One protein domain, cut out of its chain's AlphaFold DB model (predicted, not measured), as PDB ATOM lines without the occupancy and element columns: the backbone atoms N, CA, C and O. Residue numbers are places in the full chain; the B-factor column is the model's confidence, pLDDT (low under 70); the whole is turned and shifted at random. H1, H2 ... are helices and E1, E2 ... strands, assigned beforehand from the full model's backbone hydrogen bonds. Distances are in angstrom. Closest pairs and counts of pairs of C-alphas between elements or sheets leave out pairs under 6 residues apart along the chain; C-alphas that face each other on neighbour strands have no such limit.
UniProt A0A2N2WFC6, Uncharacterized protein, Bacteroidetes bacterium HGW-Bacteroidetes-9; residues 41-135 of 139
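What this domain is: This is residues 41 to 135 of the 139 residues of an uncharacterized protein of Bacteroidetes bacterium HGW-Bacteroidetes-9 (UniProt A0A2N2WFC6). A strongly twisted sheet sweeps in an open arc from the long strands E4, E5 and E3 to the short E1, E6 and E7, with H2 packed over E5 and H3 in the hollow of the arc. E2 pairs with one end of E3 and E1 with the other, both on the same side of it, and the short H1 fills the gap between them. The printed part has 95 residues with three named helices and seven named strands, in the order E1 H1 E2 E3 H2 E4 E5 H3 E6 E7. The sheet is branched and mixed, with E1 and E6 parallel and the other neighbour pairs antiparallel; the class is mixed, helices and strands. The whole is compact and rounded, with a radius of gyration of the C-alphas of 12.5 A and spans of 34 by 29 by 24 A.

How they stand to each other: E1, residues 41 to 43, has E3, residues 56 to 64, on one side, with N 42 and O 62 2.8 A apart, and E6, residues 122 to 125, on the other side, with N 43 and O 124 2.8 A apart. H1, residues 46 to 49, stands at the sheet's level, and its closest C-alpha pair with E3 is Phe 49 and Thr 59, 5.2 A. E2, residues 51 to 53, forms a hairpin with E3, with N 51 and O 58 2.8 A apart. On the other side of E3 is E5, residues 95 to 102, with N 61 and O 98 3.0 A apart. E4, residues 84 to 92, forms a hairpin with E5, with N 87 and O 99 2.9 A apart. H2, residues 67 to 78, is over E5 at a height over the sheet of 9.6 A and runs along the strands, at 3 degrees to E5 on the local plane. H3, residues 108 to 118, is on the sheet at a height of 6.1 A, but only just over none of its strands, with 2 of its C-alphas falling on E3. H2, with residues 73 to 77 alone, touches H3 at a steep tilt of 55 degrees, opposite ways; the closest C-alphas, of Asn 76 and Ile 118, are 5.0 A apart. E7, residues 128 to 131, forms a hairpin with E6, with N 123 and O 130 2.8 A apart. In H2 and H3 every O i to N i+4 pair is within hydrogen-bond range; H1 is too short for such a pair.

Where its parts are: E1 begins at C-alpha 41 (-8.806, 118.300, 33.202). E3 is 26.3 A long, H2 16.5 A, E4 25.2 A, E5 23.0 A and H3 15.4 A. E7 ends at C-alpha 131 (-17.224, 112.466, 32.111).

The domain as a whole: The C-alphas farthest apart, of Asn 54 and Glu 68, are 34.9 A apart. The printed part has no cut, and no link is long. The mean pLDDT of the printed part is 91.8, and no printed residue is under 70.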
ATOM      1  N   ALA A  41     -10.131 118.368  33.808       96.44
ATOM      2  CA  ALA A  41      -8.806 118.300  33.202       96.44
ATOM      3  C   ALA A  41      -8.901 118.585  31.697       96.44
ATOM      4  O   ALA A  41      -9.557 117.870  30.945       96.44
ATOM      5  N   THR A  42      -8.241 119.647  31.242       96.31
ATOM      6  CA  THR A  42      -8.209 120.047  29.832       96.31
ATOM      7  C   THR A  42      -6.914 119.592  29.169       96.31
ATOM      8  O   THR A  42      -5.829 119.994  29.589       96.31
ATOM      9  N   PHE A  43      -7.042 118.822  28.096       93.81
ATOM     10  CA  PHE A  43      -5.959 118.353  27.238       93.81
ATOM     11  C   PHE A  43      -5.975 119.156  25.935       93.81
ATOM     12  O   PHE A  43      -7.050 119.480  25.418       93.81
ATOM     13  N   THR A  44      -4.799 119.499  25.405       88.50
ATOM     14  CA  THR A  44      -4.712 120.247  24.138       88.50
ATOM     15  C   THR A  44      -5.111 119.344  22.981       88.50
ATOM     16  O   THR A  44      -5.864 119.747  22.100       88.50
ATOM     17  N   GLU A  45      -4.645 118.102  23.032       86.56
ATOM     18  CA  GLU A  45      -4.898 117.056  22.050       86.56
ATOM     19  C   GLU A  45      -5.054 115.700  22.746       86.56
ATOM     20  O   GLU A  45      -4.659 115.514  23.895       86.56
ATOM     21  N   ARG A  46      -5.608 114.710  22.040       86.62
ATOM     22  CA  ARG A  46      -5.807 113.365  22.603       86.62
ATOM     23  C   ARG A  46      -4.496 112.691  23.007       86.62
ATOM     24  O   ARG A  46      -4.478 111.943  23.978       86.62
ATOM     25  N   SER A  47      -3.410 112.976  22.289       88.00
ATOM     26  CA  SER A  47      -2.100 112.402  22.592       88.00
ATOM     27  C   SER A  47      -1.556 112.884  23.943       88.00
ATOM     28  O   SER A  47      -0.856 112.121  24.593       88.00
ATOM     29  N   ASP A  48      -1.940 114.075  24.434       89.31
ATOM     30  CA  ASP A  48      -1.566 114.574  25.774       89.31
ATOM     31  C   ASP A  48      -2.081 113.686  26.911       89.31
ATOM     32  O   ASP A  48      -1.543 113.725  28.020       89.31
ATOM     33  N   PHE A  49      -3.125 112.893  26.645       90.56
ATOM     34  CA  PHE A  49      -3.681 111.974  27.626       90.56
ATOM     35  C   PHE A  49      -2.642 110.932  28.047       90.56
ATOM     36  O   PHE A  49      -2.521 110.644  29.233       90.56
ATOM     37  N   LEU A  50      -1.842 110.432  27.103       93.81
ATOM     38  CA  LEU A  50      -0.662 109.617  27.371       93.81
ATOM     39  C   LEU A  50       0.346 109.793  26.232       93.81
ATOM     40  O   LEU A  50       0.182 109.220  25.154       93.81
ATOM     41  N   LYS A  51       1.402 110.567  26.486       92.69
ATOM     42  CA  LYS A  51       2.535 110.726  25.572       92.69
ATOM     43  C   LYS A  51       3.653 109.778  25.962       92.69
ATOM     44  O   LYS A  51       3.944 109.604  27.146       92.69
ATOM     45  N   THR A  52       4.322 109.238  24.952       91.81
ATOM     46  CA  THR A  52       5.602 108.556  25.116       91.81
ATOM     47  C   THR A  52       6.686 109.432  24.507       91.81
ATOM     48  O   THR A  52       6.658 109.696  23.308       91.81
ATOM     49  N   ASP A  53       7.623 109.894  25.329       87.19
ATOM     50  CA  ASP A  53       8.764 110.705  24.900       87.19
ATOM     51  C   ASP A  53      10.049 110.103  25.471       87.19
ATOM     52  O   ASP A  53      10.158 109.888  26.675       87.19
ATOM     53  N   ASN A  54      11.005 109.759  24.607       86.25
ATOM     54  CA  ASN A  54      12.283 109.141  24.992       86.25
ATOM     55  C   ASN A  54      12.153 107.921  25.934       86.25
ATOM     56  O   ASN A  54      12.951 107.735  26.851       86.25
ATOM     57  N   GLY A  55      11.127 107.087  25.723       84.19
ATOM     58  CA  GLY A  55      10.850 105.908  26.557       84.19
ATOM     59  C   GLY A  55      10.197 106.218  27.909       84.19
ATOM     60  O   GLY A  55       9.913 105.296  28.671       84.19
ATOM     61  N   GLN A  56       9.922 107.491  28.197       90.12
ATOM     62  CA  GLN A  56       9.153 107.928  29.351       90.12
ATOM     63  C   GLN A  56       7.685 108.118  28.987       90.12
ATOM     64  O   GLN A  56       7.351 108.548  27.884       90.12
ATOM     65  N   TYR A  57       6.807 107.812  29.936       94.62
ATOM     66  CA  TYR A  57       5.366 107.926  29.772       94.62
ATOM     67  C   TYR A  57       4.876 109.105  30.600       94.62
ATOM     68  O   TYR A  57       5.158 109.174  31.796       94.62
ATOM     69  N   GLN A  58       4.144 110.029  29.983       94.75
ATOM     70  CA  GLN A  58       3.685 111.242  30.651       94.75
ATOM     71  C   GLN A  58       2.247 111.607  30.284       94.75
ATOM     72  O   GLN A  58       1.805 111.380  29.159       94.75
ATOM     73  N   THR A  59       1.534 112.224  31.223       94.81
ATOM     74  CA  THR A  59       0.257 112.896  30.962       94.81
ATOM     75  C   THR A  59       0.348 114.361  31.381       94.81
ATOM     76  O   THR A  59       0.887 114.683  32.446       94.81
ATOM     77  N   LEU A  60      -0.111 115.257  30.508       94.31
ATOM     78  CA  LEU A  60      -0.059 116.703  30.713       94.31
ATOM     79  C   LEU A  60      -1.448 117.294  30.515       94.31
ATOM     80  O   LEU A  60      -2.068 117.111  29.470       94.31
ATOM     81  N   PHE A  61      -1.922 118.051  31.500       95.56
ATOM     82  CA  PHE A  61      -3.242 118.666  31.427       95.56
ATOM     83  C   PHE A  61      -3.318 119.976  32.202       95.56
ATOM     84  O   PHE A  61      -2.528 120.268  33.101       95.56
ATOM     85  N   MET A  62      -4.298 120.787  31.830       96.62
ATOM     86  CA  MET A  62      -4.613 122.053  32.470       96.62
ATOM     87  C   MET A  62      -5.831 121.898  33.371       96.62
ATOM     88  O   MET A  62      -6.830 121.317  32.961       96.62
ATOM     89  N   VAL A  63      -5.786 122.501  34.552       95.88
ATOM     90  CA  VAL A  63      -6.931 122.607  35.459       95.88
ATOM     91  C   VAL A  63      -7.177 124.076  35.766       95.88
ATOM     92  O   VAL A  63      -6.246 124.821  36.101       95.88
ATOM     93  N   GLU A  64      -8.430 124.504  35.636       95.19
ATOM     94  CA  GLU A  64      -8.892 125.787  36.161       95.19
ATOM     95  C   GLU A  64      -9.570 125.543  37.509       95.19
ATOM     96  O   GLU A  64     -10.581 124.858  37.589       95.19
ATOM     97  N   ALA A  65      -8.955 126.042  38.579       93.19
ATOM     98  CA  ALA A  65      -9.322 125.731  39.954       93.19
ATOM     99  C   ALA A  65      -8.992 126.908  40.874       93.19
ATOM    100  O   ALA A  65      -8.034 127.654  40.641       93.19
ATOM    101  N   ASP A  66      -9.772 127.073  41.937       94.00
ATOM    102  CA  ASP A  66      -9.381 127.937  43.046       94.00
ATOM    103  C   ASP A  66      -8.254 127.302  43.884       94.00
ATOM    104  O   ASP A  66      -7.752 126.210  43.601       94.00
ATOM    105  N   LYS A  67      -7.801 128.028  44.910       90.75
ATOM    106  CA  LYS A  67      -6.685 127.591  45.755       90.75
ATOM    107  C   LYS A  67      -7.031 126.341  46.571       90.75
ATOM    108  O   LYS A  67      -6.147 125.518  46.787       90.75
ATOM    109  N   GLU A  68      -8.269 126.217  47.037       92.94
ATOM    110  CA  GLU A  68      -8.705 125.098  47.878       92.94
ATOM    111  C   GLU A  68      -8.771 123.810  47.062       92.94
ATOM    112  O   GLU A  68      -8.147 122.816  47.430       92.94
ATOM    113  N   THR A  69      -9.404 123.878  45.891       93.69
ATOM    114  CA  THR A  69      -9.468 122.786  44.920       93.69
ATOM    115  C   THR A  69      -8.064 122.387  44.472       93.69
ATOM    116  O   THR A  69      -7.717 121.213  44.520       93.69
ATOM    117  N   TYR A  70      -7.200 123.348  44.121       93.06
ATOM    118  CA  TYR A  70      -5.803 123.057  43.779       93.06
ATOM    119  C   TYR A  70      -5.073 122.301  44.900       93.06
ATOM    120  O   TYR A  70      -4.393 121.310  44.629       93.06
ATOM    121  N   ASN A  71      -5.209 122.756  46.149       93.50
ATOM    122  CA  ASN A  71      -4.560 122.119  47.292       93.50
ATOM    123  C   ASN A  71      -5.078 120.693  47.513       93.50
ATOM    124  O   ASN A  71      -4.282 119.815  47.832       93.50
ATOM    125  N   LEU A  72      -6.380 120.465  47.319       93.56
ATOM    126  CA  LEU A  72      -6.990 119.142  47.417       93.56
ATOM    127  C   LEU A  72      -6.434 118.194  46.347       93.56
ATOM    128  O   LEU A  72      -5.951 117.117  46.688       93.56
ATOM    129  N   LEU A  73      -6.420 118.617  45.078       93.56
ATOM    130  CA  LEU A  73      -5.865 117.819  43.977       93.56
ATOM    131  C   LEU A  73      -4.383 117.505  44.209       93.56
ATOM    132  O   LEU A  73      -3.937 116.378  44.000       93.56
ATOM    133  N   PHE A  74      -3.615 118.499  44.664       92.12
ATOM    134  CA  PHE A  74      -2.203 118.313  44.974       92.12
ATOM    135  C   PHE A  74      -2.015 117.313  46.119       92.12
ATOM    136  O   PHE A  74      -1.200 116.405  45.995       92.12
ATOM    137  N   ALA A  75      -2.782 117.434  47.206       92.00
ATOM    138  CA  ALA A  75      -2.720 116.508  48.333       92.00
ATOM    139  C   ALA A  75      -3.076 115.074  47.916       92.00
ATOM    140  O   ALA A  75      -2.334 114.154  48.248       92.00
ATOM    141  N   ASN A  76      -4.140 114.887  47.130       92.31
ATOM    142  CA  ASN A  76      -4.534 113.577  46.608       92.31
ATOM    143  C   ASN A  76      -3.444 112.957  45.725       92.31
ATOM    144  O   ASN A  76      -3.182 111.764  45.816       92.31
ATOM    145  N   ALA A  77      -2.759 113.755  44.903       90.44
ATOM    146  CA  ALA A  77      -1.647 113.251  44.100       90.44
ATOM    147  C   ALA A  77      -0.464 112.771  44.963       90.44
ATOM    148  O   ALA A  77       0.196 111.802  44.598       90.44
ATOM    149  N   GLN A  78      -0.210 113.411  46.112       87.38
ATOM    150  CA  GLN A  78       0.868 113.028  47.038       87.38
ATOM    151  C   GLN A  78       0.564 111.758  47.850       87.38
ATOM    152  O   GLN A  78       1.487 111.170  48.406       87.38
ATOM    153  N   THR A  79      -0.698 111.327  47.950       87.75
ATOM    154  CA  THR A  79      -1.056 110.074  48.645       87.75
ATOM    155  C   THR A  79      -0.940 108.840  47.752       87.75
ATOM    156  O   THR A  79      -1.080 107.715  48.236       87.75
ATOM    157  N   MET A  80      -0.692 109.024  46.454       83.75
ATOM    158  CA  MET A  80      -0.547 107.920  45.511       83.75
ATOM    159  C   MET A  80       0.828 107.240  45.669       83.75
ATOM    160  O   MET A  80       1.809 107.901  46.012       83.75
ATOM    161  N   PRO A  81       0.925 105.918  45.431       74.75
ATOM    162  CA  PRO A  81       2.184 105.178  45.552       74.75
ATOM    163  C   PRO A  81       3.243 105.679  44.559       74.75
ATOM    164  O   PRO A  81       2.880 106.215  43.512       74.75
ATOM    165  N   GLU A  82       4.532 105.434  44.852       73.81
ATOM    166  CA  GLU A  82       5.734 105.832  44.076       73.81
ATOM    167  C   GLU A  82       5.817 105.181  42.678       73.81
ATOM    168  O   GLU A  82       6.724 104.435  42.317       73.81
ATOM    169  N   THR A  83       4.808 105.447  41.869       82.19
ATOM    170  CA  THR A  83       4.571 104.894  40.535       82.19
ATOM    171  C   THR A  83       4.680 105.974  39.468       82.19
ATOM    172  O   THR A  83       4.845 105.670  38.287       82.19
ATOM    173  N   PHE A  84       4.646 107.235  39.894       88.12
ATOM    174  CA  PHE A  84       4.847 108.408  39.072       88.12
ATOM    175  C   PHE A  84       5.433 109.551  39.903       88.12
ATOM    176  O   PHE A  84       5.330 109.581  41.128       88.12
ATOM    177  N   SER A  85       6.011 110.526  39.213       90.44
ATOM    178  CA  SER A  85       6.302 111.843  39.765       90.44
ATOM    179  C   SER A  85       5.240 112.834  39.309       90.44
ATOM    180  O   SER A  85       4.741 112.774  38.183       90.44
ATOM    181  N   PHE A  86       4.865 113.731  40.212       92.56
ATOM    182  CA  PHE A  86       3.797 114.691  40.005       92.56
ATOM    183  C   PHE A  86       4.333 116.102  40.174       92.56
ATOM    184  O   PHE A  86       4.889 116.447  41.218       92.56
ATOM    185  N   THR A  87       4.157 116.930  39.150       93.38
ATOM    186  CA  THR A  87       4.601 118.323  39.168       93.38
ATOM    187  C   THR A  87       3.481 119.248  38.731       93.38
ATOM    188  O   THR A  87       2.633 118.901  37.904       93.38
ATOM    189  N   THR A  88       3.480 120.456  39.287       94.31
ATOM    190  CA  THR A  88       2.506 121.486  38.945       94.31
ATOM    191  C   THR A  88       3.203 122.795  38.611       94.31
ATOM    192  O   THR A  88       4.233 123.159  39.181       94.31
ATOM    193  N   LYS A  89       2.625 123.538  37.669       95.50
ATOM    194  CA  LYS A  89       3.072 124.878  37.288       95.50
ATOM    195  C   LYS A  89       1.871 125.803  37.223       95.50
ATOM    196  O   LYS A  89       0.929 125.565  36.471       95.50
ATOM    197  N   LYS A  90       1.897 126.901  37.976       95.25
ATOM    198  CA  LYS A  90       0.875 127.945  37.846       95.25
ATOM    199  C   LYS A  90       1.083 128.691  36.528       95.25
ATOM    200  O   LYS A  90       2.162 129.227  36.291       95.25
ATOM    201  N   VAL A  91       0.054 128.735  35.686       95.81
ATOM    202  CA  VAL A  91       0.106 129.395  34.370       95.81
ATOM    203  C   VAL A  91      -0.461 130.808  34.448       95.81
ATOM    204  O   VAL A  91       0.147 131.750  33.952       95.81
ATOM    205  N   LYS A  92      -1.614 130.976  35.100       94.25
ATOM    206  CA  LYS A  92      -2.217 132.287  35.390       94.25
ATOM    207  C   LYS A  92      -3.099 132.194  36.637       94.25
ATOM    208  O   LYS A  92      -3.093 131.180  37.337       94.25
ATOM    209  N   LYS A  93      -3.838 133.260  36.964       93.50
ATOM    210  CA  LYS A  93      -4.801 133.232  38.075       93.50
ATOM    211  C   LYS A  93      -5.769 132.059  37.879       93.50
ATOM    212  O   LYS A  93      -6.368 131.946  36.815       93.50
ATOM    213  N   ASN A  94      -5.867 131.209  38.901       93.12
ATOM    214  CA  ASN A  94      -6.735 130.030  38.950       93.12
ATOM    215  C   ASN A  94      -6.542 129.041  37.792       93.12
ATOM    216  O   ASN A  94      -7.466 128.311  37.463       93.12
ATOM    217  N   LYS A  95      -5.366 129.016  37.153       95.19
ATOM    218  CA  LYS A  95      -5.063 128.071  36.077       95.19
ATOM    219  C   LYS A  95      -3.688 127.457  36.266       95.19
ATOM    220  O   LYS A  95      -2.683 128.172  36.356       95.19
ATOM    221  N   TYR A  96      -3.659 126.138  36.264       95.62
ATOM    222  CA  TYR A  96      -2.511 125.329  36.629       95.62
ATOM    223  C   TYR A  96      -2.290 124.255  35.571       95.62
ATOM    224  O   TYR A  96      -3.247 123.683  35.060       95.62
ATOM    225  N   GLN A  97      -1.032 123.998  35.246       95.75
ATOM    226  CA  GLN A  97      -0.614 122.851  34.457       95.75
ATOM    227  C   GLN A  97      -0.167 121.755  35.414       95.75
ATOM    228  O   GLN A  97       0.637 122.012  36.311       95.75
ATOM    229  N   PHE A  98      -0.687 120.559  35.210       95.12
ATOM    230  CA  PHE A  98      -0.348 119.349  35.935       95.12
ATOM    231  C   PHE A  98       0.425 118.446  34.974       95.12
ATOM    232  O   PHE A  98       0.036 118.301  33.813       95.12
ATOM    233  N   SER A  99       1.534 117.879  35.445       94.19
ATOM    234  CA  SER A  99       2.328 116.918  34.677       94.19
ATOM    235  C   SER A  99       2.605 115.700  35.544       94.19
ATOM    236  O   SER A  99       3.144 115.828  36.649       94.19
ATOM    237  N   ILE A 100       2.231 114.530  35.038       94.56
ATOM    238  CA  ILE A 100       2.456 113.240  35.682       94.56
ATOM    239  C   ILE A 100       3.417 112.463  34.799       94.56
ATOM    240  O   ILE A 100       3.126 112.241  33.626       94.56
ATOM    241  N   LEU A 101       4.547 112.057  35.361       94.12
ATOM    242  CA  LEU A 101       5.571 111.273  34.681       94.12
ATOM    243  C   LEU A 101       5.646 109.901  35.346       94.12
ATOM    244  O   LEU A 101       6.021 109.804  36.513       94.12
ATOM    245  N   PHE A 102       5.277 108.853  34.618       93.00
ATOM    246  CA  PHE A 102       5.198 107.491  35.137       93.00
ATOM    247  C   PHE A 102       6.574 106.823  35.140       93.00
ATOM    248  O   PHE A 102       7.329 106.906  34.171       93.00
ATOM    249  N   SER A 103       6.885 106.125  36.232       90.31
ATOM    250  CA  SER A 103       8.179 105.460  36.437       90.31
ATOM    251  C   SER A 103       8.311 104.137  35.670       90.31
ATOM    252  O   SER A 103       9.373 103.521  35.675       90.31
ATOM    253  N   HIS A 104       7.236 103.669  35.039       86.88
ATOM    254  CA  HIS A 104       7.168 102.419  34.285       86.88
ATOM    255  C   HIS A 104       6.260 102.581  33.059       86.88
ATOM    256  O   HIS A 104       5.435 103.500  33.029       86.88
ATOM    257  N   PRO A 105       6.380 101.689  32.055       88.69
ATOM    258  CA  PRO A 105       5.418 101.614  30.965       88.69
ATOM    259  C   PRO A 105       3.992 101.549  31.487       88.69
ATOM    260  O   PRO A 105       3.684 100.756  32.375       88.69
ATOM    261  N   THR A 106       3.133 102.402  30.944       91.25
ATOM    262  CA  THR A 106       1.757 102.545  31.409       91.25
ATOM    263  C   THR A 106       0.788 102.553  30.238       91.25
ATOM    264  O   THR A 106       1.176 102.656  29.075       91.25
ATOM    265  N   GLU A 107      -0.491 102.447  30.562       91.31
ATOM    266  CA  GLU A 107      -1.588 102.383  29.611       91.31
ATOM    267  C   GLU A 107      -2.636 103.453  29.919       91.31
ATOM    268  O   GLU A 107      -2.742 103.965  31.036       91.31
ATOM    269  N   LEU A 108      -3.463 103.765  28.924       92.50
ATOM    270  CA  LEU A 108      -4.497 104.793  29.029       92.50
ATOM    271  C   LEU A 108      -5.474 104.541  30.195       92.50
ATOM    272  O   LEU A 108      -5.890 105.475  30.881       92.50
ATOM    273  N   SER A 109      -5.803 103.273  30.460       91.81
ATOM    274  CA  SER A 109      -6.651 102.855  31.583       91.81
ATOM    275  C   SER A 109      -6.041 103.192  32.943       91.81
ATOM    276  O   SER A 109      -6.766 103.549  33.874       91.81
ATOM    277  N   TYR A 110      -4.716 103.089  33.071       92.06
ATOM    278  CA  TYR A 110      -4.012 103.458  34.291       92.06
ATOM    279  C   TYR A 110      -4.043 104.971  34.490       92.06
ATOM    280  O   TYR A 110      -4.441 105.423  35.560       92.06
ATOM    281  N   VAL A 111      -3.770 105.752  33.437       93.25
ATOM    282  CA  VAL A 111      -3.897 107.218  33.481       93.25
ATOM    283  C   VAL A 111      -5.297 107.636  33.929       93.25
ATOM    284  O   VAL A 111      -5.433 108.442  34.846       93.25
ATOM    285  N   LYS A 112      -6.349 107.048  33.344       93.75
ATOM    286  CA  LYS A 112      -7.741 107.309  33.742       93.75
ATOM    287  C   LYS A 112      -7.959 107.080  35.242       93.75
ATOM    288  O   LYS A 112      -8.553 107.929  35.905       93.75
ATOM    289  N   LYS A 113      -7.471 105.960  35.788       92.06
ATOM    290  CA  LYS A 113      -7.565 105.660  37.228       92.06
ATOM    291  C   LYS A 113      -6.792 106.677  38.066       92.06
ATOM    292  O   LYS A 113      -7.316 107.137  39.074       92.06
ATOM    293  N   THR A 114      -5.593 107.066  37.635       93.00
ATOM    294  CA  THR A 114      -4.789 108.094  38.305       93.00
ATOM    295  C   THR A 114      -5.534 109.424  38.383       93.00
ATOM    296  O   THR A 114      -5.631 110.005  39.459       93.00
ATOM    297  N   LEU A 115      -6.124 109.878  37.276       94.44
ATOM    298  CA  LEU A 115      -6.897 111.122  37.240       94.44
ATOM    299  C   LEU A 115      -8.119 111.069  38.175       94.44
ATOM    300  O   LEU A 115      -8.350 112.025  38.913       94.44
ATOM    301  N   LEU A 116      -8.842 109.942  38.218       93.50
ATOM    302  CA  LEU A 116      -9.955 109.743  39.160       93.50
ATOM    303  C   LEU A 116      -9.491 109.832  40.620       93.50
ATOM    304  O   LEU A 116     -10.126 110.503  41.427       93.50
ATOM    305  N   CYS A 117      -8.370 109.194  40.966       91.75
ATOM    306  CA  CYS A 117      -7.829 109.230  42.326       91.75
ATOM    307  C   CYS A 117      -7.349 110.623  42.750       91.75
ATOM    308  O   CYS A 117      -7.470 110.982  43.917       91.75
ATOM    309  N   ILE A 118      -6.822 111.412  41.812       92.88
ATOM    310  CA  ILE A 118      -6.433 112.804  42.072       92.88
ATOM    311  C   ILE A 118      -7.673 113.671  42.358       92.88
ATOM    312  O   ILE A 118      -7.568 114.662  43.079       92.88
ATOM    313  N   GLY A 119      -8.850 113.268  41.871       93.19
ATOM    314  CA  GLY A 119     -10.113 113.989  42.035       93.19
ATOM    315  C   GLY A 119     -10.520 114.775  40.790       93.19
ATOM    316  O   GLY A 119     -11.116 115.837  40.912       93.19
ATOM    317  N   ILE A 120     -10.146 114.295  39.600       95.19
ATOM    318  CA  ILE A 120     -10.664 114.804  38.327       95.19
ATOM    319  C   ILE A 120     -11.998 114.115  38.025       95.19
ATOM    320  O   ILE A 120     -12.084 112.888  38.074       95.19
ATOM    321  N   ASP A 121     -13.010 114.894  37.652       94.44
ATOM    322  CA  ASP A 121     -14.357 114.396  37.343       94.44
ATOM    323  C   ASP A 121     -14.625 114.360  35.833       94.44
ATOM    324  O   ASP A 121     -15.276 113.448  35.314       94.44
ATOM    325  N   GLU A 122     -14.096 115.346  35.108       95.81
ATOM    326  CA  GLU A 122     -14.365 115.556  33.689       95.81
ATOM    327  C   GLU A 122     -13.075 115.783  32.893       95.81
ATOM    328  O   GLU A 122     -12.062 116.285  33.387       95.81
ATOM    329  N   LEU A 123     -13.132 115.435  31.614       94.56
ATOM    330  CA  LEU A 123     -12.081 115.652  30.635       94.56
ATOM    331  C   LEU A 123     -12.577 116.615  29.572       94.56
ATOM    332  O   LEU A 123     -13.657 116.431  29.018       94.56
ATOM    333  N   LYS A 124     -11.749 117.587  29.213       94.62
ATOM    334  CA  LYS A 124     -11.955 118.408  28.027       94.62
ATOM    335  C   LYS A 124     -10.854 118.120  27.016       94.62
ATOM    336  O   LYS A 124      -9.711 118.497  27.245       94.62
ATOM    337  N   ILE A 125     -11.192 117.479  25.902       90.88
ATOM    338  CA  ILE A 125     -10.250 117.110  24.831       90.88
ATOM    339  C   ILE A 125     -10.798 117.669  23.520       90.88
ATOM    340  O   ILE A 125     -11.974 117.480  23.225       90.88
ATOM    341  N   ASN A 126      -9.985 118.388  22.737       86.12
ATOM    342  CA  ASN A 126     -10.423 119.006  21.473       86.12
ATOM    343  C   ASN A 126     -11.722 119.832  21.612       86.12
ATOM    344  O   ASN A 126     -12.591 119.824  20.744       86.12
ATOM    345  N   ASN A 127     -11.867 120.538  22.739       85.44
ATOM    346  CA  ASN A 127     -13.045 121.332  23.101       85.44
ATOM    347  C   ASN A 127     -14.354 120.541  23.341       85.44
ATOM    348  O   ASN A 127     -15.390 121.164  23.571       85.44
ATOM    349  N   GLN A 128     -14.305 119.208  23.360       90.25
ATOM    350  CA  GLN A 128     -15.402 118.335  23.779       90.25
ATOM    351  C   GLN A 128     -15.235 117.940  25.246       90.25
ATOM    352  O   GLN A 128     -14.114 117.698  25.695       90.25
ATOM    353  N   LEU A 129     -16.343 117.910  25.985       93.62
ATOM    354  CA  LEU A 129     -16.382 117.571  27.406       93.62
ATOM    355  C   LEU A 129     -16.868 116.129  27.580       93.62
ATOM    356  O   LEU A 129     -17.886 115.745  27.005       93.62
ATOM    357  N   PHE A 130     -16.158 115.357  28.392       92.94
ATOM    358  CA  PHE A 130     -16.454 113.965  28.700       92.94
ATOM    359  C   PHE A 130     -16.440 113.769  30.209       92.94
ATOM    360  O   PHE A 130     -15.568 114.297  30.896       92.94
ATOM    361  N   LYS A 131     -17.343 112.942  30.733       94.25
ATOM    362  CA  LYS A 131     -17.224 112.466  32.111       94.25
ATOM    363  C   LYS A 131     -16.100 111.446  32.189       94.25
ATOM    364  O   LYS A 131     -16.121 110.452  31.462       94.25
ATOM    365  N   LEU A 132     -15.137 111.655  33.081       93.44
ATOM    366  CA  LEU A 132     -13.985 110.767  33.204       93.44
ATOM    367  C   LEU A 132     -14.382 109.309  33.515       93.44
ATOM    368  O   LEU A 132     -13.827 108.418  32.869       93.44
ATOM    369  N   PRO A 133     -15.348 109.013  34.415       91.69
ATOM    370  CA  PRO A 133     -15.765 107.632  34.674       91.69
ATOM    371  C   PRO A 133     -16.277 106.896  33.428       91.69
ATOM    372  O   PRO A 133     -16.001 105.707  33.265       91.69
ATOM    373  N   GLU A 134     -16.955 107.608  32.527       91.19
ATOM    374  CA  GLU A 134     -17.602 107.064  31.324       91.19
ATOM    375  C   GLU A 134     -16.682 107.086  30.091       91.19
ATOM    376  O   GLU A 134     -16.914 106.354  29.136       91.19
ATOM    377  N   TYR A 135     -15.615 107.890  30.110       88.62
ATOM    378  CA  TYR A 135     -14.689 108.027  28.989       88.62
ATOM    379  C   TYR A 135     -13.882 106.743  28.756       88.62
ATOM    380  O   TYR A 135     -13.155 106.294  29.650       88.62
TER     381      TYR A 135